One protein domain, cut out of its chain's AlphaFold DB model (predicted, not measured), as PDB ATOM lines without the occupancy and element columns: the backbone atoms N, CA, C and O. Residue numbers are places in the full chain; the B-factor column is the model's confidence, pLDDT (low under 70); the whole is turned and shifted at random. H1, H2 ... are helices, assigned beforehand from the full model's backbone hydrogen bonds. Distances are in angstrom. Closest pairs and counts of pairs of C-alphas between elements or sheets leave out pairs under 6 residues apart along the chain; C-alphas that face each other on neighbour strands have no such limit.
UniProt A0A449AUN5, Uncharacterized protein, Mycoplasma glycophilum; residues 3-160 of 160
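What this domain is: This is residues 3 to 160 of the 160 residues of an uncharacterized protein of Mycoplasma glycophilum (UniProt A0A449AUN5). H3 runs through the middle of a helical body, H2 and H4 packed on it and the later part of H1 beside H5; residues 3 to 13 of H1 stick out. The 158 printed residues have five named helices, H1 to H5 in order: all helix. It is compact, with a radius of gyration of the C-alphas of 16.8 A and spans of 61, 35 and 27 A.

How they stand to each other: H1, residues 3 to 38, H3, residues 83 to 106, and H5, residues 148 to 159, form a bundle, side by side. Residues 28 to 35 alone of H1 touch H5; the closest C-alphas are Lys 28 and Ile 158, 6.1 A. H3 and H4, residues 124 to 142, form a hairpin at 32 degrees; the closest C-alphas are Asn 91 and Phe 134, 4.9 A. Every O i to N i+4 pair is within hydrogen-bond range in H2, residues 64 to 73, H3 and H5; H1 has 31 of 32, H4 14 of 15.

Where its parts are: H1 runs 53.3 A from C-alpha 3 at (31.130, 116.692, 91.525); H5 ends at C-alpha 159, (-4.808, 114.835, 109.116).

The domain as a whole: The printed part has no cut. Links H1 to H2 and H3 to H4 are long. Residues 3 to 15 and 17 have pLDDT under 70.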
ATOM      1  N   ASN A   3      31.706 117.617  90.539       50.81
ATOM      2  CA  ASN A   3      31.130 116.692  91.525       50.81
ATOM      3  C   ASN A   3      30.838 117.318  92.906       50.81
ATOM      4  O   ASN A   3      30.059 116.763  93.676       50.81
ATOM      5  N   ILE A   4      31.436 118.471  93.225       46.94
ATOM      6  CA  ILE A   4      31.266 119.141  94.527       46.94
ATOM      7  C   ILE A   4      29.966 119.962  94.551       46.94
ATOM      8  O   ILE A   4      29.209 119.870  95.515       46.94
ATOM      9  N   PHE A   5      29.637 120.652  93.453       41.44
ATOM     10  CA  PHE A   5      28.407 121.446  93.324       41.44
ATOM     11  C   PHE A   5      27.133 120.584  93.310       41.44
ATOM     12  O   PHE A   5      26.196 120.857  94.052       41.44
ATOM     13  N   LYS A   6      27.125 119.449  92.591       42.97
ATOM     14  CA  LYS A   6      25.989 118.503  92.636       42.97
ATOM     15  C   LYS A   6      25.772 117.886  94.025       42.97
ATOM     16  O   LYS A   6      24.650 117.510  94.368       42.97
ATOM     17  N   LYS A   7      26.838 117.744  94.821       41.34
ATOM     18  CA  LYS A   7      26.778 117.190  96.181       41.34
ATOM     19  C   LYS A   7      26.301 118.239  97.194       41.34
ATOM     20  O   LYS A   7      25.542 117.876  98.093       41.34
ATOM     21  N   SER A   8      26.670 119.514  97.025       45.78
ATOM     22  CA  SER A   8      26.180 120.608  97.876       45.78
ATOM     23  C   SER A   8      24.692 120.893  97.638       45.78
ATOM     24  O   SER A   8      23.941 120.929  98.610       45.78
ATOM     25  N   GLU A   9      24.222 120.944  96.386       44.56
ATOM     26  CA  GLU A   9      22.793 121.118  96.064       44.56
ATOM     27  C   GLU A   9      21.924 119.967  96.588       44.56
ATOM     28  O   GLU A   9      20.874 120.195  97.193       44.56
ATOM     29  N   LYS A  10      22.368 118.709  96.428       47.50
ATOM     30  CA  LYS A  10      21.650 117.544  96.977       47.50
ATOM     31  C   LYS A  10      21.553 117.585  98.501       47.50
ATOM     32  O   LYS A  10      20.533 117.169  99.049       47.50
ATOM     33  N   ASN A  11      22.594 118.050  99.189       48.22
ATOM     34  CA  ASN A  11      22.590 118.159 100.646       48.22
ATOM     35  C   ASN A  11      21.736 119.337 101.133       48.22
ATOM     36  O   ASN A  11      20.996 119.183 102.106       48.22
ATOM     37  N   HIS A  12      21.761 120.469 100.428       50.50
ATOM     38  CA  HIS A  12      20.948 121.639 100.754       50.50
ATOM     39  C   HIS A  12      19.448 121.364 100.553       50.50
ATOM     40  O   HIS A  12      18.635 121.661 101.429       50.50
ATOM     41  N   ASN A  13      19.078 120.688  99.461       58.28
ATOM     42  CA  ASN A  13      17.690 120.291  99.204       58.28
ATOM     43  C   ASN A  13      17.173 119.247 100.206       58.28
ATOM     44  O   ASN A  13      16.014 119.305 100.611       58.28
ATOM     45  N   LYS A  14      18.028 118.320 100.665       58.19
ATOM     46  CA  LYS A  14      17.673 117.369 101.735       58.19
ATOM     47  C   LYS A  14      17.450 118.061 103.083       58.19
ATOM     48  O   LYS A  14      16.529 117.684 103.800       58.19
ATOM     49  N   SER A  15      18.268 119.065 103.405       63.97
ATOM     50  CA  SER A  15      18.135 119.902 104.608       63.97
ATOM     51  C   SER A  15      16.808 120.672 104.623       63.97
ATOM     52  O   SER A  15      16.057 120.604 105.596       63.97
ATOM     53  N   LEU A  16      16.464 121.318 103.504       70.62
ATOM     54  CA  LEU A  16      15.205 122.049 103.347       70.62
ATOM     55  C   LEU A  16      13.985 121.131 103.441       70.62
ATOM     56  O   LEU A  16      13.081 121.403 104.225       70.62
ATOM     57  N   LEU A  17      13.957 120.029 102.683       69.69
ATOM     58  CA  LEU A  17      12.829 119.088 102.689       69.69
ATOM     59  C   LEU A  17      12.566 118.519 104.093       69.69
ATOM     60  O   LEU A  17      11.415 118.339 104.491       69.69
ATOM     61  N   PHE A  18      13.635 118.274 104.850       71.81
ATOM     62  CA  PHE A  18      13.545 117.890 106.250       71.81
ATOM     63  C   PHE A  18      12.888 118.985 107.102       71.81
ATOM     64  O   PHE A  18      11.924 118.695 107.810       71.81
ATOM     65  N   LEU A  19      13.370 120.228 107.008       76.38
ATOM     66  CA  LEU A  19      12.833 121.348 107.782       76.38
ATOM     67  C   LEU A  19      11.332 121.532 107.509       76.38
ATOM     68  O   LEU A  19      10.536 121.647 108.440       76.38
ATOM     69  N   TRP A  20      10.939 121.456 106.235       81.38
ATOM     70  CA  TRP A  20       9.543 121.521 105.802       81.38
ATOM     71  C   TRP A  20       8.689 120.396 106.386       81.38
ATOM     72  O   TRP A  20       7.574 120.652 106.840       81.38
ATOM     73  N   ASN A  21       9.190 119.156 106.406       83.44
ATOM     74  CA  ASN A  21       8.450 118.035 106.984       83.44
ATOM     75  C   ASN A  21       8.294 118.181 108.504       83.44
ATOM     76  O   ASN A  21       7.214 117.927 109.031       83.44
ATOM     77  N   THR A  22       9.331 118.638 109.205       84.62
ATOM     78  CA  THR A  22       9.266 118.893 110.648       84.62
ATOM     79  C   THR A  22       8.249 119.987 110.966       84.62
ATOM     80  O   THR A  22       7.368 119.772 111.794       84.62
ATOM     81  N   ILE A  23       8.284 121.112 110.247       87.75
ATOM     82  CA  ILE A  23       7.298 122.197 110.389       87.75
ATOM     83  C   ILE A  23       5.881 121.689 110.090       87.75
ATOM     84  O   ILE A  23       4.935 122.007 110.814       87.75
ATOM     85  N   PHE A  24       5.721 120.869 109.046       91.38
ATOM     86  CA  PHE A  24       4.442 120.246 108.713       91.38
ATOM     87  C   PHE A  24       3.907 119.414 109.885       91.38
ATOM     88  O   PHE A  24       2.766 119.623 110.295       91.38
ATOM     89  N   TRP A  25       4.726 118.528 110.458       93.88
ATOM     90  CA  TRP A  25       4.353 117.707 111.611       93.88
ATOM     91  C   TRP A  25       3.984 118.556 112.829       93.88
ATOM     92  O   TRP A  25       2.902 118.377 113.383       93.88
ATOM     93  N   GLN A  26       4.821 119.530 113.193       93.50
ATOM     94  CA  GLN A  26       4.565 120.433 114.321       93.50
ATOM     95  C   GLN A  26       3.228 121.169 114.167       93.50
ATOM     96  O   GLN A  26       2.439 121.231 115.108       93.50
ATOM     97  N   LYS A  27       2.922 121.672 112.962       95.00
ATOM     98  CA  LYS A  27       1.643 122.336 112.680       95.00
ATOM     99  C   LYS A  27       0.452 121.396 112.880       95.00
ATOM    100  O   LYS A  27      -0.565 121.820 113.432       95.00
ATOM    101  N   LYS A  28       0.552 120.140 112.427       96.75
ATOM    102  CA  LYS A  28      -0.519 119.148 112.613       96.75
ATOM    103  C   LYS A  28      -0.708 118.806 114.091       96.75
ATOM    104  O   LYS A  28      -1.841 118.859 114.556       96.75
ATOM    105  N   ILE A  29       0.380 118.565 114.823       97.19
ATOM    106  CA  ILE A  29       0.345 118.273 116.265       97.19
ATOM    107  C   ILE A  29      -0.296 119.434 117.034       97.19
ATOM    108  O   ILE A  29      -1.273 119.218 117.739       97.19
ATOM    109  N   ASN A  30       0.158 120.673 116.821       97.50
ATOM    110  CA  ASN A  30      -0.417 121.854 117.480       97.50
ATOM    111  C   ASN A  30      -1.911 122.036 117.184       97.50
ATOM    112  O   ASN A  30      -2.673 122.421 118.063       97.50
ATOM    113  N   SER A  31      -2.342 121.753 115.952       97.94
ATOM    114  CA  SER A  31      -3.763 121.847 115.598       97.94
ATOM    115  C   SER A  31      -4.592 120.798 116.344       97.94
ATOM    116  O   SER A  31      -5.684 121.104 116.806       97.94
ATOM    117  N   VAL A  32      -4.071 119.575 116.488       98.19
ATOM    118  CA  VAL A  32      -4.732 118.508 117.254       98.19
ATOM    119  C   VAL A  32      -4.776 118.840 118.745       98.19
ATOM    120  O   VAL A  32      -5.836 118.709 119.351       98.19
ATOM    121  N   LEU A  33      -3.667 119.318 119.322       98.12
ATOM    122  CA  LEU A  33      -3.617 119.766 120.717       98.12
ATOM    123  C   LEU A  33      -4.675 120.842 120.983       98.12
ATOM    124  O   LEU A  33      -5.438 120.724 121.934       98.12
ATOM    125  N   LYS A  34      -4.809 121.820 120.082       97.88
ATOM    126  CA  LYS A  34      -5.830 122.865 120.195       97.88
ATOM    127  C   LYS A  34      -7.259 122.313 120.213       97.88
ATOM    128  O   LYS A  34      -8.078 122.779 120.998       97.88
ATOM    129  N   GLU A  35      -7.579 121.326 119.377       97.56
ATOM    130  CA  GLU A  35      -8.917 120.715 119.401       97.56
ATOM    131  C   GLU A  35      -9.182 119.961 120.713       97.56
ATOM    132  O   GLU A  35     -10.291 120.037 121.233       97.56
ATOM    133  N   PHE A  36      -8.180 119.291 121.295       97.38
ATOM    134  CA  PHE A  36      -8.335 118.641 122.604       97.38
ATOM    135  C   PHE A  36      -8.345 119.623 123.781       97.38
ATOM    136  O   PHE A  36      -9.012 119.354 124.780       97.38
ATOM    137  N   ALA A  37      -7.681 120.772 123.655       97.19
ATOM    138  CA  ALA A  37      -7.783 121.865 124.615       97.19
ATOM    139  C   ALA A  37      -9.183 122.499 124.606       97.19
ATOM    140  O   ALA A  37      -9.758 122.727 125.663       97.19
ATOM    141  N   ASN A  38      -9.792 122.682 123.426       95.88
ATOM    142  CA  ASN A  38     -11.182 123.148 123.304       95.88
ATOM    143  C   ASN A  38     -12.209 122.169 123.910       95.88
ATOM    144  O   ASN A  38     -13.341 122.560 124.178       95.88
ATOM    145  N   LEU A  39     -11.838 120.894 124.071       95.31
ATOM    146  CA  LEU A  39     -12.632 119.872 124.760       95.31
ATOM    147  C   LEU A  39     -12.305 119.776 126.258       95.31
ATOM    148  O   LEU A  39     -12.812 118.872 126.918       95.31
ATOM    149  N   GLU A  40     -11.436 120.653 126.767       96.12
ATOM    150  CA  GLU A  40     -10.983 120.707 128.163       96.12
ATOM    151  C   GLU A  40     -10.271 119.429 128.649       96.12
ATOM    152  O   GLU A  40     -10.176 119.173 129.848       96.12
ATOM    153  N   ILE A  41      -9.733 118.620 127.725       97.06
ATOM    154  CA  ILE A  41      -9.024 117.366 128.049       97.06
ATOM    155  C   ILE A  41      -7.563 117.640 128.428       97.06
ATOM    156  O   ILE A  41      -6.999 116.989 129.307       97.06
ATOM    157  N   ILE A  42      -6.943 118.615 127.767       97.88
ATOM    158  CA  ILE A  42      -5.596 119.104 128.071       97.88
ATOM    159  C   ILE A  42      -5.618 120.619 128.245       97.88
ATOM    160  O   ILE A  42      -6.529 121.296 127.770       97.88
ATOM    161  N   LYS A  43      -4.595 121.158 128.903       97.56
ATOM    162  CA  LYS A  43      -4.347 122.602 128.946       97.56
ATOM    163  C   LYS A  43      -4.029 123.107 127.535       97.56
ATOM    164  O   LYS A  43      -3.378 122.398 126.764       97.56
ATOM    165  N   ASP A  44      -4.474 124.321 127.206       96.50
ATOM    166  CA  ASP A  44      -4.092 124.959 125.942       96.50
ATOM    167  C   ASP A  44      -2.573 125.130 125.908       96.50
ATOM    168  O   ASP A  44      -1.973 125.736 126.797       96.50
ATOM    169  N   THR A  45      -1.951 124.496 124.922       94.19
ATOM    170  CA  THR A  45      -0.505 124.340 124.840       94.19
ATOM    171  C   THR A  45      -0.086 124.110 123.398       94.19
ATOM    172  O   THR A  45      -0.839 123.589 122.564       94.19
ATOM    173  N   LYS A  46       1.162 124.450 123.105       92.94
ATOM    174  CA  LYS A  46       1.831 124.091 121.859       92.94
ATOM    175  C   LYS A  46       2.953 123.104 122.126       92.94
ATOM    176  O   LYS A  46       3.565 123.077 123.181       92.94
ATOM    177  N   LEU A  47       3.308 122.349 121.096       91.94
ATOM    178  CA  LEU A  47       4.385 121.366 121.125       91.94
ATOM    179  C   LEU A  47       5.720 121.919 121.646       91.94
ATOM    180  O   LEU A  47       6.458 121.192 122.290       91.94
ATOM    181  N   ASN A  48       6.047 123.180 121.349       89.19
ATOM    182  CA  ASN A  48       7.287 123.820 121.799       89.19
ATOM    183  C   ASN A  48       7.258 124.264 123.271       89.19
ATOM    184  O   ASN A  48       8.285 124.712 123.769       89.19
ATOM    185  N   GLU A  49       6.096 124.201 123.914       89.62
ATOM    186  CA  GLU A  49       5.889 124.503 125.333       89.62
ATOM    187  C   GLU A  49       5.847 123.216 126.174       89.62
ATOM    188  O   GLU A  49       5.958 123.280 127.395       89.62
ATOM    189  N   LEU A  50       5.706 122.051 125.530       89.50
ATOM    190  CA  LEU A  50       5.808 120.751 126.184       89.50
ATOM    191  C   LEU A  50       7.271 120.424 126.479       89.50
ATOM    192  O   LEU A  50       8.155 120.748 125.683       89.50
ATOM    193  N   ASP A  51       7.510 119.667 127.550       85.38
ATOM    194  CA  ASP A  51       8.801 119.015 127.814       85.38
ATOM    195  C   ASP A  51       9.012 117.802 126.887       85.38
ATOM    196  O   ASP A  51       9.331 116.695 127.303       85.38
ATOM    197  N   PHE A  52       8.727 117.993 125.601       84.25
ATOM    198  CA  PHE A  52       8.865 117.001 124.554       84.25
ATOM    199  C   PHE A  52      10.069 117.371 123.700       84.25
ATOM    200  O   PHE A  52      10.212 118.514 123.248       84.25
ATOM    201  N   SER A  53      10.950 116.407 123.438       79.00
ATOM    202  CA  SER A  53      12.119 116.716 122.619       79.00
ATOM    203  C   SER A  53      11.739 117.056 121.193       79.00
ATOM    204  O   SER A  53      10.710 116.655 120.646       79.00
ATOM    205  N   LYS A  54      12.601 117.838 120.561       78.56
ATOM    206  CA  LYS A  54      12.265 118.427 119.282       78.56
ATOM    207  C   LYS A  54      12.323 117.352 118.203       78.56
ATOM    208  O   LYS A  54      13.254 116.561 118.112       78.56
ATOM    209  N   LEU A  55      11.369 117.405 117.278       80.44
ATOM    210  CA  LEU A  55      11.336 116.550 116.084       80.44
ATOM    211  C   LEU A  55      12.529 116.770 115.124       80.44
ATOM    212  O   LEU A  55      12.576 116.168 114.055       80.44
ATOM    213  N   ASN A  56      13.475 117.655 115.454       76.12
ATOM    214  CA  ASN A  56      14.720 117.830 114.714       76.12
ATOM    215  C   ASN A  56      15.921 117.095 115.325       76.12
ATOM    216  O   ASN A  56      16.974 117.064 114.682       76.12
ATOM    217  N   ASP A  57      15.757 116.460 116.487       76.50
ATOM    218  CA  ASP A  57      16.785 115.626 117.099       76.50
ATOM    219  C   ASP A  57      16.917 114.323 116.305       76.50
ATOM    220  O   ASP A  57      16.044 113.451 116.311       76.50
ATOM    221  N   LYS A  58      18.011 114.215 115.546       77.69
ATOM    222  CA  LYS A  58      18.264 113.070 114.666       77.69
ATOM    223  C   LYS A  58      18.319 111.779 115.469       77.69
ATOM    224  O   LYS A  58      19.096 111.675 116.411       77.69
ATOM    225  N   SER A  59      17.571 110.778 115.016       82.75
ATOM    226  CA  SER A  59      17.606 109.418 115.552       82.75
ATOM    227  C   SER A  59      17.356 109.334 117.064       82.75
ATOM    228  O   SER A  59      17.848 108.397 117.697       82.75
ATOM    229  N   LYS A  60      16.620 110.295 117.647       89.12
ATOM    230  CA  LYS A  60      16.303 110.291 119.081       89.12
ATOM    231  C   LYS A  60      15.534 109.026 119.465       89.12
ATOM    232  O   LYS A  60      15.879 108.373 120.444       89.12
ATOM    233  N   TRP A  61      14.513 108.682 118.685       94.44
ATOM    234  CA  TRP A  61      13.628 107.556 118.969       94.44
ATOM    235  C   TRP A  61      13.987 106.346 118.100       94.44
ATOM    236  O   TRP A  61      14.323 106.494 116.919       94.44
ATOM    237  N   GLU A  62      13.919 105.133 118.659       94.94
ATOM    238  CA  GLU A  62      14.223 103.913 117.902       94.94
ATOM    239  C   GLU A  62      13.168 103.672 116.820       94.94
ATOM    240  O   GLU A  62      13.492 103.324 115.682       94.94
ATOM    241  N   ASN A  63      11.902 103.892 117.167       94.94
ATOM    242  CA  ASN A  63      10.737 103.621 116.335       94.94
ATOM    243  C   ASN A  63       9.594 104.614 116.658       94.94
ATOM    244  O   ASN A  63       9.746 105.505 117.494       94.94
ATOM    245  N   ILE A  64       8.454 104.497 115.966       95.56
ATOM    246  CA  ILE A  64       7.315 105.409 116.172       95.56
ATOM    247  C   ILE A  64       6.651 105.245 117.541       95.56
ATOM    248  O   ILE A  64       6.149 106.229 118.071       95.56
ATOM    249  N   ASP A  65       6.651 104.045 118.117       95.62
ATOM    250  CA  ASP A  65       6.020 103.781 119.410       95.62
ATOM    251  C   ASP A  65       6.809 104.431 120.552       95.62
ATOM    252  O   ASP A  65       6.199 104.976 121.472       95.62
ATOM    253  N   ASP A  66       8.141 104.480 120.454       95.50
ATOM    254  CA  ASP A  66       8.991 105.240 121.380       95.50
ATOM    255  C   ASP A  66       8.660 106.737 121.334       95.50
ATOM    256  O   ASP A  66       8.508 107.378 122.372       95.50
ATOM    257  N   LEU A  67       8.519 107.293 120.124       96.06
ATOM    258  CA  LEU A  67       8.142 108.693 119.934       96.06
ATOM    259  C   LEU A  67       6.761 108.981 120.513       96.06
ATOM    260  O   LEU A  67       6.570 109.990 121.185       96.06
ATOM    261  N   ILE A  68       5.793 108.106 120.236       96.75
ATOM    262  CA  ILE A  68       4.430 108.240 120.746       96.75
ATOM    263  C   ILE A  68       4.431 108.180 122.275       96.75
ATOM    264  O   ILE A  68       3.742 108.977 122.905       96.75
ATOM    265  N   SER A  69       5.191 107.256 122.865       95.75
ATOM    266  CA  SER A  69       5.254 107.079 124.318       95.75
ATOM    267  C   SER A  69       5.834 108.315 125.001       95.75
ATOM    268  O   SER A  69       5.202 108.849 125.907       95.75
ATOM    269  N   ASP A  70       6.962 108.818 124.496       94.88
ATOM    270  CA  ASP A  70       7.590 110.063 124.955       94.88
ATOM    271  C   ASP A  70       6.642 111.264 124.806       94.88
ATOM    272  O   ASP A  70       6.481 112.072 125.712       94.88
ATOM    273  N   PHE A  71       5.917 111.357 123.690       96.69
ATOM    274  CA  PHE A  71       4.942 112.431 123.501       96.69
ATOM    275  C   PHE A  71       3.771 112.351 124.490       96.69
ATOM    276  O   PHE A  71       3.352 113.373 125.030       96.69
ATOM    277  N   ILE A  72       3.235 111.150 124.736       96.31
ATOM    278  CA  ILE A  72       2.110 110.937 125.656       96.31
ATOM    279  C   ILE A  72       2.487 111.328 127.087       96.31
ATOM    280  O   ILE A  72       1.656 111.918 127.777       96.31
ATOM    281  N   THR A  73       3.715 111.041 127.531       95.69
ATOM    282  CA  THR A  73       4.169 111.400 128.887       95.69
ATOM    283  C   THR A  73       4.231 112.905 129.119       95.69
ATOM    284  O   THR A  73       4.104 113.350 130.255       95.69
ATOM    285  N   CYS A  74       4.364 113.691 128.051       95.94
ATOM    286  CA  CYS A  74       4.438 115.148 128.115       95.94
ATOM    287  C   CYS A  74       3.066 115.829 127.970       95.94
ATOM    288  O   CYS A  74       3.004 117.057 127.963       95.94
ATOM    289  N   LEU A  75       1.966 115.079 127.810       96.69
ATOM    290  CA  LEU A  75       0.637 115.664 127.612       96.69
ATOM    291  C   LEU A  75       0.130 116.350 128.895       96.69
ATOM    292  O   LEU A  75      -0.018 115.686 129.925       96.69
ATOM    293  N   PRO A  76      -0.223 117.648 128.850       96.69
ATOM    294  CA  PRO A  76      -0.649 118.386 130.030       96.69
ATOM    295  C   PRO A  76      -2.151 118.200 130.255       96.69
ATOM    296  O   PRO A  76      -2.942 119.122 130.045       96.69
ATOM    297  N   PHE A  77      -2.554 116.992 130.650       97.94
ATOM    298  CA  PHE A  77      -3.946 116.705 130.994       97.94
ATOM    299  C   PHE A  77      -4.460 117.654 132.082       97.94
ATOM    300  O   PHE A  77      -3.728 118.037 132.997       97.94
ATOM    301  N   THR A  78      -5.724 118.046 131.963       97.31
ATOM    302  CA  THR A  78      -6.417 118.798 133.012       97.31
ATOM    303  C   THR A  78      -6.773 117.872 134.175       97.31
ATOM    304  O   THR A  78      -6.907 116.655 134.006       97.31
ATOM    305  N   ASP A  79      -6.966 118.444 135.363       95.12
ATOM    306  CA  ASP A  79      -7.381 117.679 136.547       95.12
ATOM    307  C   ASP A  79      -8.823 117.154 136.418       95.12
ATOM    308  O   ASP A  79      -9.197 116.173 137.056       95.12
ATOM    309  N   THR A  80      -9.622 117.775 135.547       93.81
ATOM    310  CA  THR A  80     -11.005 117.392 135.236       93.81
ATOM    311  C   THR A  80     -11.107 116.305 134.162       93.81
ATOM    312  O   THR A  80     -12.176 115.712 134.000       93.81
ATOM    313  N   ALA A  81     -10.025 116.003 133.433       95.94
ATOM    314  CA  ALA A  81     -10.036 114.985 132.389       95.94
ATOM    315  C   ALA A  81     -10.216 113.581 132.985       95.94
ATOM    316  O   ALA A  81      -9.356 113.064 133.709       95.94
ATOM    317  N   SER A  82     -11.317 112.929 132.615       96.56
ATOM    318  CA  SER A  82     -11.589 111.550 133.018       96.56
ATOM    319  C   SER A  82     -10.559 110.576 132.432       96.56
ATOM    320  O   SER A  82      -9.937 110.835 131.399       96.56
ATOM    321  N   GLN A  83     -10.406 109.399 133.045       96.69
ATOM    322  CA  GLN A  83      -9.530 108.360 132.492       96.69
ATOM    323  C   GLN A  83      -9.967 107.930 131.082       96.69
ATOM    324  O   GLN A  83      -9.125 107.658 130.226       96.69
ATOM    325  N   GLN A  84     -11.277 107.914 130.823       96.44
ATOM    326  CA  GLN A  84     -11.822 107.614 129.502       96.44
ATOM    327  C   GLN A  84     -11.387 108.661 128.467       96.44
ATOM    328  O   GLN A  84     -10.998 108.292 127.361       96.44
ATOM    329  N   ASP A  85     -11.364 109.942 128.836       97.25
ATOM    330  CA  ASP A  85     -10.925 111.028 127.952       97.25
ATOM    331  C   ASP A  85      -9.441 110.964 127.637       97.25
ATOM    332  O   ASP A  85      -9.042 111.132 126.482       97.25
ATOM    333  N   LYS A  86      -8.632 110.654 128.652       98.12
ATOM    334  CA  LYS A  86      -7.193 110.436 128.490       98.12
ATOM    335  C   LYS A  86      -6.936 109.293 127.515       98.12
ATOM    336  O   LYS A  86      -6.220 109.477 126.531       98.12
ATOM    337  N   THR A  87      -7.573 108.138 127.724       98.06
ATOM    338  CA  THR A  87      -7.433 106.971 126.839       98.06
ATOM    339  C   THR A  87      -7.919 107.268 125.419       98.06
ATOM    340  O   THR A  87      -7.233 106.941 124.449       98.06
ATOM    341  N   MET A  88      -9.062 107.937 125.275       98.19
ATOM    342  CA  MET A  88      -9.611 108.349 123.985       98.19
ATOM    343  C   MET A  88      -8.644 109.262 123.221       98.19
ATOM    344  O   MET A  88      -8.334 108.998 122.057       98.19
ATOM    345  N   MET A  89      -8.134 110.314 123.867       98.25
ATOM    346  CA  MET A  89      -7.157 111.215 123.260       98.25
ATOM    347  C   MET A  89      -5.875 110.464 122.887       98.25
ATOM    348  O   MET A  89      -5.387 110.621 121.771       98.25
ATOM    349  N   ILE A  90      -5.354 109.608 123.771       98.50
ATOM    350  CA  ILE A  90      -4.166 108.785 123.505       98.50
ATOM    351  C   ILE A  90      -4.359 107.914 122.256       98.50
ATOM    352  O   ILE A  90      -3.457 107.835 121.420       98.50
ATOM    353  N   ASN A  91      -5.531 107.301 122.083       98.69
ATOM    354  CA  ASN A  91      -5.848 106.524 120.883       98.69
ATOM    355  C   ASN A  91      -5.849 107.399 119.621       98.69
ATOM    356  O   ASN A  91      -5.265 107.017 118.604       98.69
ATOM    357  N   PHE A  92      -6.394 108.617 119.691       98.56
ATOM    358  CA  PHE A  92      -6.302 109.552 118.569       98.56
ATOM    359  C   PHE A  92      -4.859 109.979 118.272       98.56
ATOM    360  O   PHE A  92      -4.467 110.045 117.111       98.56
ATOM    361  N   ILE A  93      -4.050 110.245 119.299       98.44
ATOM    362  CA  ILE A  93      -2.637 110.612 119.151       98.44
ATOM    363  C   ILE A  93      -1.847 109.483 118.481       98.44
ATOM    364  O   ILE A  93      -1.109 109.734 117.526       98.44
ATOM    365  N   LYS A  94      -2.057 108.228 118.900       98.56
ATOM    366  CA  LYS A  94      -1.488 107.047 118.232       98.56
ATOM    367  C   LYS A  94      -1.890 107.007 116.759       98.56
ATOM    368  O   LYS A  94      -1.027 106.945 115.882       98.56
ATOM    369  N   PHE A  95      -3.188 107.113 116.469       98.56
ATOM    370  CA  PHE A  95      -3.696 107.171 115.097       98.56
ATOM    371  C   PHE A  95      -3.044 108.299 114.279       98.56
ATOM    372  O   PHE A  95      -2.575 108.053 113.165       98.56
ATOM    373  N   MET A  96      -2.971 109.514 114.833       98.25
ATOM    374  CA  MET A  96      -2.362 110.685 114.207       98.25
ATOM    375  C   MET A  96      -0.924 110.397 113.793       98.25
ATOM    376  O   MET A  96      -0.578 110.598 112.629       98.25
ATOM    377  N   PHE A  97      -0.090 109.920 114.717       97.75
ATOM    378  CA  PHE A  97       1.319 109.670 114.434       97.75
ATOM    379  C   PHE A  97       1.498 108.610 113.349       97.75
ATOM    380  O   PHE A  97       2.195 108.855 112.363       97.75
ATOM    381  N   TYR A  98       0.770 107.496 113.432       97.75
ATOM    382  CA  TYR A  98       0.782 106.482 112.379       97.75
ATOM    383  C   TYR A  98       0.270 107.005 111.028       97.75
ATOM    384  O   TYR A  98       0.774 106.596 109.977       97.75
ATOM    385  N   GLN A  99      -0.718 107.902 111.017       97.38
ATOM    386  CA  GLN A  99      -1.250 108.505 109.795       97.38
ATOM    387  C   GLN A  99      -0.264 109.500 109.167       97.38
ATOM    388  O   GLN A  99      -0.075 109.489 107.947       97.38
ATOM    389  N   LEU A 100       0.399 110.333 109.972       96.19
ATOM    390  CA  LEU A 100       1.440 111.245 109.500       96.19
ATOM    391  C   LEU A 100       2.654 110.469 108.973       96.19
ATOM    392  O   LEU A 100       3.151 110.784 107.891       96.19
ATOM    393  N   SER A 101       3.070 109.397 109.656       95.62
ATOM    394  CA  SER A 101       4.129 108.503 109.175       95.62
ATOM    395  C   SER A 101       3.772 107.837 107.851       95.62
ATOM    396  O   SER A 101       4.612 107.784 106.953       95.62
ATOM    397  N   TYR A 102       2.523 107.388 107.685       95.69
ATOM    398  CA  TYR A 102       2.053 106.838 106.412       95.69
ATOM    399  C   TYR A 102       2.150 107.871 105.284       95.69
ATOM    400  O   TYR A 102       2.642 107.572 104.197       95.69
ATOM    401  N   LYS A 103       1.740 109.118 105.544       93.81
ATOM    402  CA  LYS A 103       1.866 110.210 104.572       93.81
ATOM    403  C   LYS A 103       3.321 110.467 104.186       93.81
ATOM    404  O   LYS A 103       3.615 110.562 102.995       93.81
ATOM    405  N   SER A 104       4.232 110.528 105.154       92.81
ATOM    406  CA  SER A 104       5.664 110.675 104.873       92.81
ATOM    407  C   SER A 104       6.204 109.500 104.047       92.81
ATOM    408  O   SER A 104       6.897 109.738 103.060       92.81
ATOM    409  N   PHE A 105       5.794 108.261 104.348       93.25
ATOM    410  CA  PHE A 105       6.133 107.075 103.551       93.25
ATOM    411  C   PHE A 105       5.654 107.185 102.096       93.25
ATOM    412  O   PHE A 105       6.454 107.031 101.175       93.25
ATOM    413  N   THR A 106       4.381 107.534 101.864       92.31
ATOM    414  CA  THR A 106       3.840 107.691 100.494       92.31
ATOM    415  C   THR A 106       4.562 108.775  99.691       92.31
ATOM    416  O   THR A 106       4.734 108.638  98.481       92.31
ATOM    417  N   LYS A 107       5.048 109.823 100.366       90.56
ATOM    418  CA  LYS A 107       5.836 110.911  99.768       90.56
ATOM    419  C   LYS A 107       7.341 110.625  99.715       90.56
ATOM    420  O   LYS A 107       8.095 111.494  99.286       90.56
ATOM    421  N   LYS A 108       7.789 109.438 100.147       90.06
ATOM    422  CA  LYS A 108       9.208 109.044 100.239       90.06
ATOM    423  C   LYS A 108      10.056 110.027 101.065       90.06
ATOM    424  O   LYS A 108      11.230 110.252 100.771       90.06
ATOM    425  N   VAL A 109       9.460 110.624 102.096       88.81
ATOM    426  CA  VAL A 109      10.132 111.542 103.022       88.81
ATOM    427  C   VAL A 109      10.686 110.748 104.200       88.81
ATOM    428  O   VAL A 109       9.943 110.043 104.879       88.81
ATOM    429  N   ASN A 110      11.988 110.890 104.458       86.38
ATOM    430  CA  ASN A 110      12.632 110.250 105.599       86.38
ATOM    431  C   ASN A 110      12.296 110.980 106.911       86.38
ATOM    432  O   ASN A 110      12.472 112.197 107.010       86.38
ATOM    433  N   LEU A 111      11.864 110.232 107.926       89.94
ATOM    434  CA  LEU A 111      11.613 110.743 109.273       89.94
ATOM    435  C   LEU A 111      12.911 110.687 110.080       89.94
ATOM    436  O   LEU A 111      13.155 109.725 110.795       89.94
ATOM    437  N   ILE A 112      13.764 111.706 109.951       86.94
ATOM    438  CA  ILE A 112      15.136 111.645 110.489       86.94
ATOM    439  C   ILE A 112      15.219 111.557 112.017       86.94
ATOM    440  O   ILE A 112      16.285 111.267 112.548       86.94
ATOM    441  N   PHE A 113      14.132 111.874 112.712       89.00
ATOM    442  CA  PHE A 113      14.034 111.765 114.161       89.00
ATOM    443  C   PHE A 113      13.814 110.317 114.631       89.00
ATOM    444  O   PHE A 113      13.992 110.024 115.810       89.00
ATOM    445  N   LEU A 114      13.482 109.402 113.711       93.06
ATOM    446  CA  LEU A 114      13.375 107.968 113.960       93.06
ATOM    447  C   LEU A 114      14.581 107.235 113.374       93.06
ATOM    448  O   LEU A 114      14.994 107.508 112.244       93.06
ATOM    449  N   LYS A 115      15.103 106.245 114.100       92.94
ATOM    450  CA  LYS A 115      16.113 105.321 113.558       92.94
ATOM    451  C   LYS A 115      15.508 104.342 112.554       92.94
ATOM    452  O   LYS A 115      16.122 104.063 111.525       92.94
ATOM    453  N   LYS A 116      14.304 103.832 112.834       92.81
ATOM    454  CA  LYS A 116      13.573 102.900 111.964       92.81
ATOM    455  C   LYS A 116      12.351 103.570 111.350       92.81
ATOM    456  O   LYS A 116      11.538 104.177 112.045       92.81
ATOM    457  N   SER A 117      12.198 103.417 110.032       92.44
ATOM    458  CA  SER A 117      10.977 103.846 109.347       92.44
ATOM    459  C   SER A 117       9.782 103.054 109.889       92.44
ATOM    460  O   SER A 117       9.852 101.824 109.917       92.44
ATOM    461  N   PRO A 118       8.667 103.708 110.258       93.62
ATOM    462  CA  PRO A 118       7.490 103.000 110.762       93.62
ATOM    463  C   PRO A 118       6.848 102.128 109.681       93.62
ATOM    464  O   PRO A 118       6.323 101.058 109.968       93.62
ATOM    465  N   TYR A 119       6.916 102.585 108.427       94.25
ATOM    466  CA  TYR A 119       6.379 101.888 107.265       94.25
ATOM    467  C   TYR A 119       7.504 101.413 106.348       94.25
ATOM    468  O   TYR A 119       8.387 102.186 105.961       94.25
ATOM    469  N   THR A 120       7.401 100.154 105.949       92.88
ATOM    470  CA  THR A 120       8.159  99.501 104.886       92.88
ATOM    471  C   THR A 120       7.181  98.807 103.936       92.88
ATOM    472  O   THR A 120       5.973  98.751 104.193       92.88
ATOM    473  N   ILE A 121       7.667  98.294 102.804       91.06
ATOM    474  CA  ILE A 121       6.805  97.583 101.846       91.06
ATOM    475  C   ILE A 121       6.231  96.314 102.493       91.06
ATOM    476  O   ILE A 121       5.063  95.987 102.277       91.06
ATOM    477  N   GLU A 122       7.035  95.665 103.331       94.81
ATOM    478  CA  GLU A 122       6.769  94.387 103.983       94.81
ATOM    479  C   GLU A 122       5.766  94.541 105.133       94.81
ATOM    480  O   GLU A 122       4.852  93.731 105.274       94.81
ATOM    481  N   ASN A 123       5.883  95.605 105.938       94.69
ATOM    482  CA  ASN A 123       5.079  95.754 107.155       94.69
ATOM    483  C   ASN A 123       3.811  96.619 106.982       94.69
ATOM    484  O   ASN A 123       2.982  96.673 107.893       94.69
ATOM    485  N   LYS A 124       3.614  97.277 105.825       94.06
ATOM    486  CA  LYS A 124       2.548  98.285 105.626       94.06
ATOM    487  C   LYS A 124       1.145  97.804 105.996       94.06
ATOM    488  O   LYS A 124       0.314  98.611 106.410       94.06
ATOM    489  N   ILE A 125       0.847  96.518 105.796       94.69
ATOM    490  CA  ILE A 125      -0.476  95.944 106.076       94.69
ATOM    491  C   ILE A 125      -0.681  95.847 107.589       94.69
ATOM    492  O   ILE A 125      -1.686  96.344 108.095       94.69
ATOM    493  N   ALA A 126       0.291  95.279 108.304       95.94
ATOM    494  CA  ALA A 126       0.256  95.155 109.758       95.94
ATOM    495  C   ALA A 126       0.179  96.533 110.431       95.94
ATOM    496  O   ALA A 126      -0.702  96.770 111.254       95.94
ATOM    497  N   VAL A 127       1.011  97.483 109.997       95.69
ATOM    498  CA  VAL A 127       1.015  98.844 110.551       95.69
ATOM    499  C   VAL A 127      -0.312  99.565 110.283       95.69
ATOM    500  O   VAL A 127      -0.860 100.221 111.168       95.69
ATOM    501  N   ASN A 128      -0.901  99.403 109.089       95.75
ATOM    502  CA  ASN A 128      -2.225  99.961 108.803       95.75
ATOM    503  C   ASN A 128      -3.336  99.319 109.641       95.75
ATOM    504  O   ASN A 128      -4.295 100.013 109.975       95.75
ATOM    505  N   LYS A 129      -3.230  98.028 109.977       97.12
ATOM    506  CA  LYS A 129      -4.169  97.368 110.891       97.12
ATOM    507  C   LYS A 129      -4.102  98.011 112.278       97.12
ATOM    508  O   LYS A 129      -5.142  98.436 112.774       97.12
ATOM    509  N   SER A 130      -2.905  98.179 112.843       95.31
ATOM    510  CA  SER A 130      -2.716  98.848 114.140       95.31
ATOM    511  C   SER A 130      -3.233 100.286 114.122       95.31
ATOM    512  O   SER A 130      -4.023 100.673 114.979       95.31
ATOM    513  N   LYS A 131      -2.890 101.056 113.079       97.25
ATOM    514  CA  LYS A 131      -3.403 102.419 112.878       97.25
ATOM    515  C   LYS A 131      -4.935 102.477 112.912       97.25
ATOM    516  O   LYS A 131      -5.494 103.369 113.541       97.25
ATOM    517  N   ARG A 132      -5.612 101.560 112.208       97.94
ATOM    518  CA  ARG A 132      -7.084 101.504 112.180       97.94
ATOM    519  C   ARG A 132      -7.664 101.122 113.535       97.94
ATOM    520  O   ARG A 132      -8.669 101.708 113.905       97.94
ATOM    521  N   SER A 133      -7.031 100.200 114.263       98.31
ATOM    522  CA  SER A 133      -7.461  99.837 115.619       98.31
ATOM    523  C   SER A 133      -7.539 101.075 116.506       98.31
ATOM    524  O   SER A 133      -8.612 101.393 116.997       98.31
ATOM    525  N   PHE A 134      -6.460 101.864 116.576       98.38
ATOM    526  CA  PHE A 134      -6.450 103.095 117.375       98.38
ATOM    527  C   PHE A 134      -7.524 104.100 116.952       98.38
ATOM    528  O   PHE A 134      -8.092 104.790 117.794       98.38
ATOM    529  N   TYR A 135      -7.821 104.185 115.652       98.44
ATOM    530  CA  TYR A 135      -8.899 105.040 115.167       98.44
ATOM    531  C   TYR A 135     -10.275 104.559 115.639       98.44
ATOM    532  O   TYR A 135     -11.069 105.375 116.097       98.44
ATOM    533  N   TYR A 136     -10.555 103.258 115.560       98.44
ATOM    534  CA  TYR A 136     -11.828 102.706 116.018       98.44
ATOM    535  C   TYR A 136     -11.974 102.780 117.539       98.44
ATOM    536  O   TYR A 136     -13.010 103.239 118.009       98.44
ATOM    537  N   ASP A 137     -10.914 102.481 118.294       98.44
ATOM    538  CA  ASP A 137     -10.903 102.616 119.756       98.44
ATOM    539  C   ASP A 137     -11.147 104.075 120.188       98.44
ATOM    540  O   ASP A 137     -11.833 104.353 121.176       98.44
ATOM    541  N   PHE A 138     -10.607 105.035 119.428       98.38
ATOM    542  CA  PHE A 138     -10.927 106.451 119.590       98.38
ATOM    543  C   PHE A 138     -12.405 106.732 119.297       98.38
ATOM    544  O   PHE A 138     -13.069 107.343 120.133       98.38
ATOM    545  N   LEU A 139     -12.932 106.296 118.146       98.06
ATOM    546  CA  LEU A 139     -14.321 106.549 117.747       98.06
ATOM    547  C   LEU A 139     -15.335 105.982 118.742       98.06
ATOM    548  O   LEU A 139     -16.326 106.646 119.049       98.06
ATOM    549  N   ASP A 140     -15.072 104.792 119.276       97.25
ATOM    550  CA  ASP A 140     -15.959 104.144 120.236       97.25
ATOM    551  C   ASP A 140     -16.099 104.920 121.540       97.25
ATOM    552  O   ASP A 140     -17.169 104.902 122.148       97.25
ATOM    553  N   SER A 141     -15.057 105.649 121.933       95.50
ATOM    554  CA  SER A 141     -15.103 106.543 123.090       95.50
ATOM    555  C   SER A 141     -15.629 107.931 122.715       95.50
ATOM    556  O   SER A 141     -16.455 108.506 123.421       95.50
ATOM    557  N   PHE A 142     -15.187 108.470 121.577       96.81
ATOM    558  CA  PHE A 142     -15.447 109.851 121.177       96.81
ATOM    559  C   PHE A 142     -16.898 110.106 120.766       96.81
ATOM    560  O   PHE A 142     -17.374 111.229 120.912       96.81
ATOM    561  N   LYS A 143     -17.630 109.078 120.311       95.69
ATOM    562  CA  LYS A 143     -19.044 109.189 119.900       95.69
ATOM    563  C   LYS A 143     -19.981 109.742 120.977       95.69
ATOM    564  O   LYS A 143     -21.044 110.254 120.644       95.69
ATOM    565  N   TYR A 144     -19.580 109.674 122.245       93.81
ATOM    566  CA  TYR A 144     -20.349 110.196 123.375       93.81
ATOM    567  C   TYR A 144     -20.018 111.655 123.727       93.81
ATOM    568  O   TYR A 144     -20.619 112.211 124.645       93.81
ATOM    569  N   LYS A 145     -19.067 112.296 123.032       92.75
ATOM    570  CA  LYS A 145     -18.695 113.688 123.300       92.75
ATOM    571  C   LYS A 145     -19.660 114.690 122.660       92.75
ATOM    572  O   LYS A 145     -20.129 114.474 121.539       92.75
ATOM    573  N   PRO A 146     -19.907 115.837 123.320       89.69
ATOM    574  CA  PRO A 146     -20.630 116.943 122.707       89.69
ATOM    575  C   PRO A 146     -19.976 117.372 121.392       89.69
ATOM    576  O   PRO A 146     -18.752 117.363 121.259       89.69
ATOM    577  N   ASN A 147     -20.795 117.765 120.414       91.50
ATOM    578  CA  ASN A 147     -20.334 118.197 119.090       91.50
ATOM    579  C   ASN A 147     -19.464 117.165 118.343       91.50
ATOM    580  O   ASN A 147     -18.706 117.546 117.449       91.50
ATOM    581  N   TYR A 148     -19.607 115.870 118.667       92.12
ATOM    582  CA  TYR A 148     -18.845 114.748 118.106       92.12
ATOM    583  C   TYR A 148     -18.534 114.896 116.610       92.12
ATOM    584  O   TYR A 148     -17.368 114.955 116.227       92.12
ATOM    585  N   ASN A 149     -19.559 115.026 115.761       94.44
ATOM    586  CA  ASN A 149     -19.370 115.083 114.309       94.44
ATOM    587  C   ASN A 149     -18.527 116.288 113.875       94.44
ATOM    588  O   ASN A 149     -17.635 116.155 113.039       94.44
ATOM    589  N   ILE A 150     -18.782 117.464 114.453       96.06
ATOM    590  CA  ILE A 150     -18.083 118.704 114.093       96.06
ATOM    591  C   ILE A 150     -16.606 118.584 114.465       96.06
ATOM    592  O   ILE A 150     -15.732 118.849 113.637       96.06
ATOM    593  N   THR A 151     -16.322 118.150 115.691       96.31
ATOM    594  CA  THR A 151     -14.947 118.027 116.182       96.31
ATOM    595  C   THR A 151     -14.203 116.890 115.485       96.31
ATOM    596  O   THR A 151     -13.050 117.068 115.097       96.31
ATOM    597  N   LEU A 152     -14.866 115.762 115.207       97.31
ATOM    598  CA  LEU A 152     -14.292 114.670 114.419       97.31
ATOM    599  C   LEU A 152     -13.872 115.159 113.029       97.31
ATOM    600  O   LEU A 152     -12.753 114.897 112.594       97.31
ATOM    601  N   ILE A 153     -14.740 115.904 112.340       96.62
ATOM    602  CA  ILE A 153     -14.429 116.462 111.020       96.62
ATOM    603  C   ILE A 153     -13.215 117.392 111.094       96.62
ATOM    604  O   ILE A 153     -12.352 117.318 110.219       96.62
ATOM    605  N   LYS A 154     -13.113 118.249 112.119       96.88
ATOM    606  CA  LYS A 154     -11.940 119.121 112.315       96.88
ATOM    607  C   LYS A 154     -10.663 118.304 112.509       96.88
ATOM    608  O   LYS A 154      -9.701 118.503 111.767       96.88
ATOM    609  N   LEU A 155     -10.686 117.343 113.432       97.75
ATOM    610  CA  LEU A 155      -9.574 116.436 113.721       97.75
ATOM    611  C   LEU A 155      -9.110 115.683 112.467       97.75
ATOM    612  O   LEU A 155      -7.917 115.642 112.164       97.75
ATOM    613  N   LEU A 156     -10.041 115.144 111.679       96.81
ATOM    614  CA  LEU A 156      -9.714 114.447 110.438       96.81
ATOM    615  C   LEU A 156      -9.192 115.399 109.357       96.81
ATOM    616  O   LEU A 156      -8.203 115.073 108.709       96.81
ATOM    617  N   LYS A 157      -9.774 116.593 109.187       96.81
ATOM    618  CA  LYS A 157      -9.286 117.606 108.231       96.81
ATOM    619  C   LYS A 157      -7.866 118.071 108.539       96.81
ATOM    620  O   LYS A 157      -7.116 118.382 107.615       96.81
ATOM    621  N   ILE A 158      -7.467 118.087 109.810       97.12
ATOM    622  CA  ILE A 158      -6.070 118.329 110.178       97.12
ATOM    623  C   ILE A 158      -5.179 117.227 109.590       97.12
ATOM    624  O   ILE A 158      -4.083 117.523 109.126       97.12
ATOM    625  N   LEU A 159      -5.624 115.974 109.548       94.06
ATOM    626  CA  LEU A 159      -4.808 114.835 109.116       94.06
ATOM    627  C   LEU A 159      -4.978 114.432 107.649       94.06
ATOM    628  O   LEU A 159      -4.193 113.599 107.188       94.06
ATOM    629  N   LEU A 160      -5.931 115.012 106.915       82.75
ATOM    630  CA  LEU A 160      -6.103 114.895 105.457       82.75
ATOM    631  C   LEU A 160      -5.163 115.833 104.686       82.75
ATOM    632  O   LEU A 160      -4.720 115.370 103.612       82.75
TER     633      LEU A 160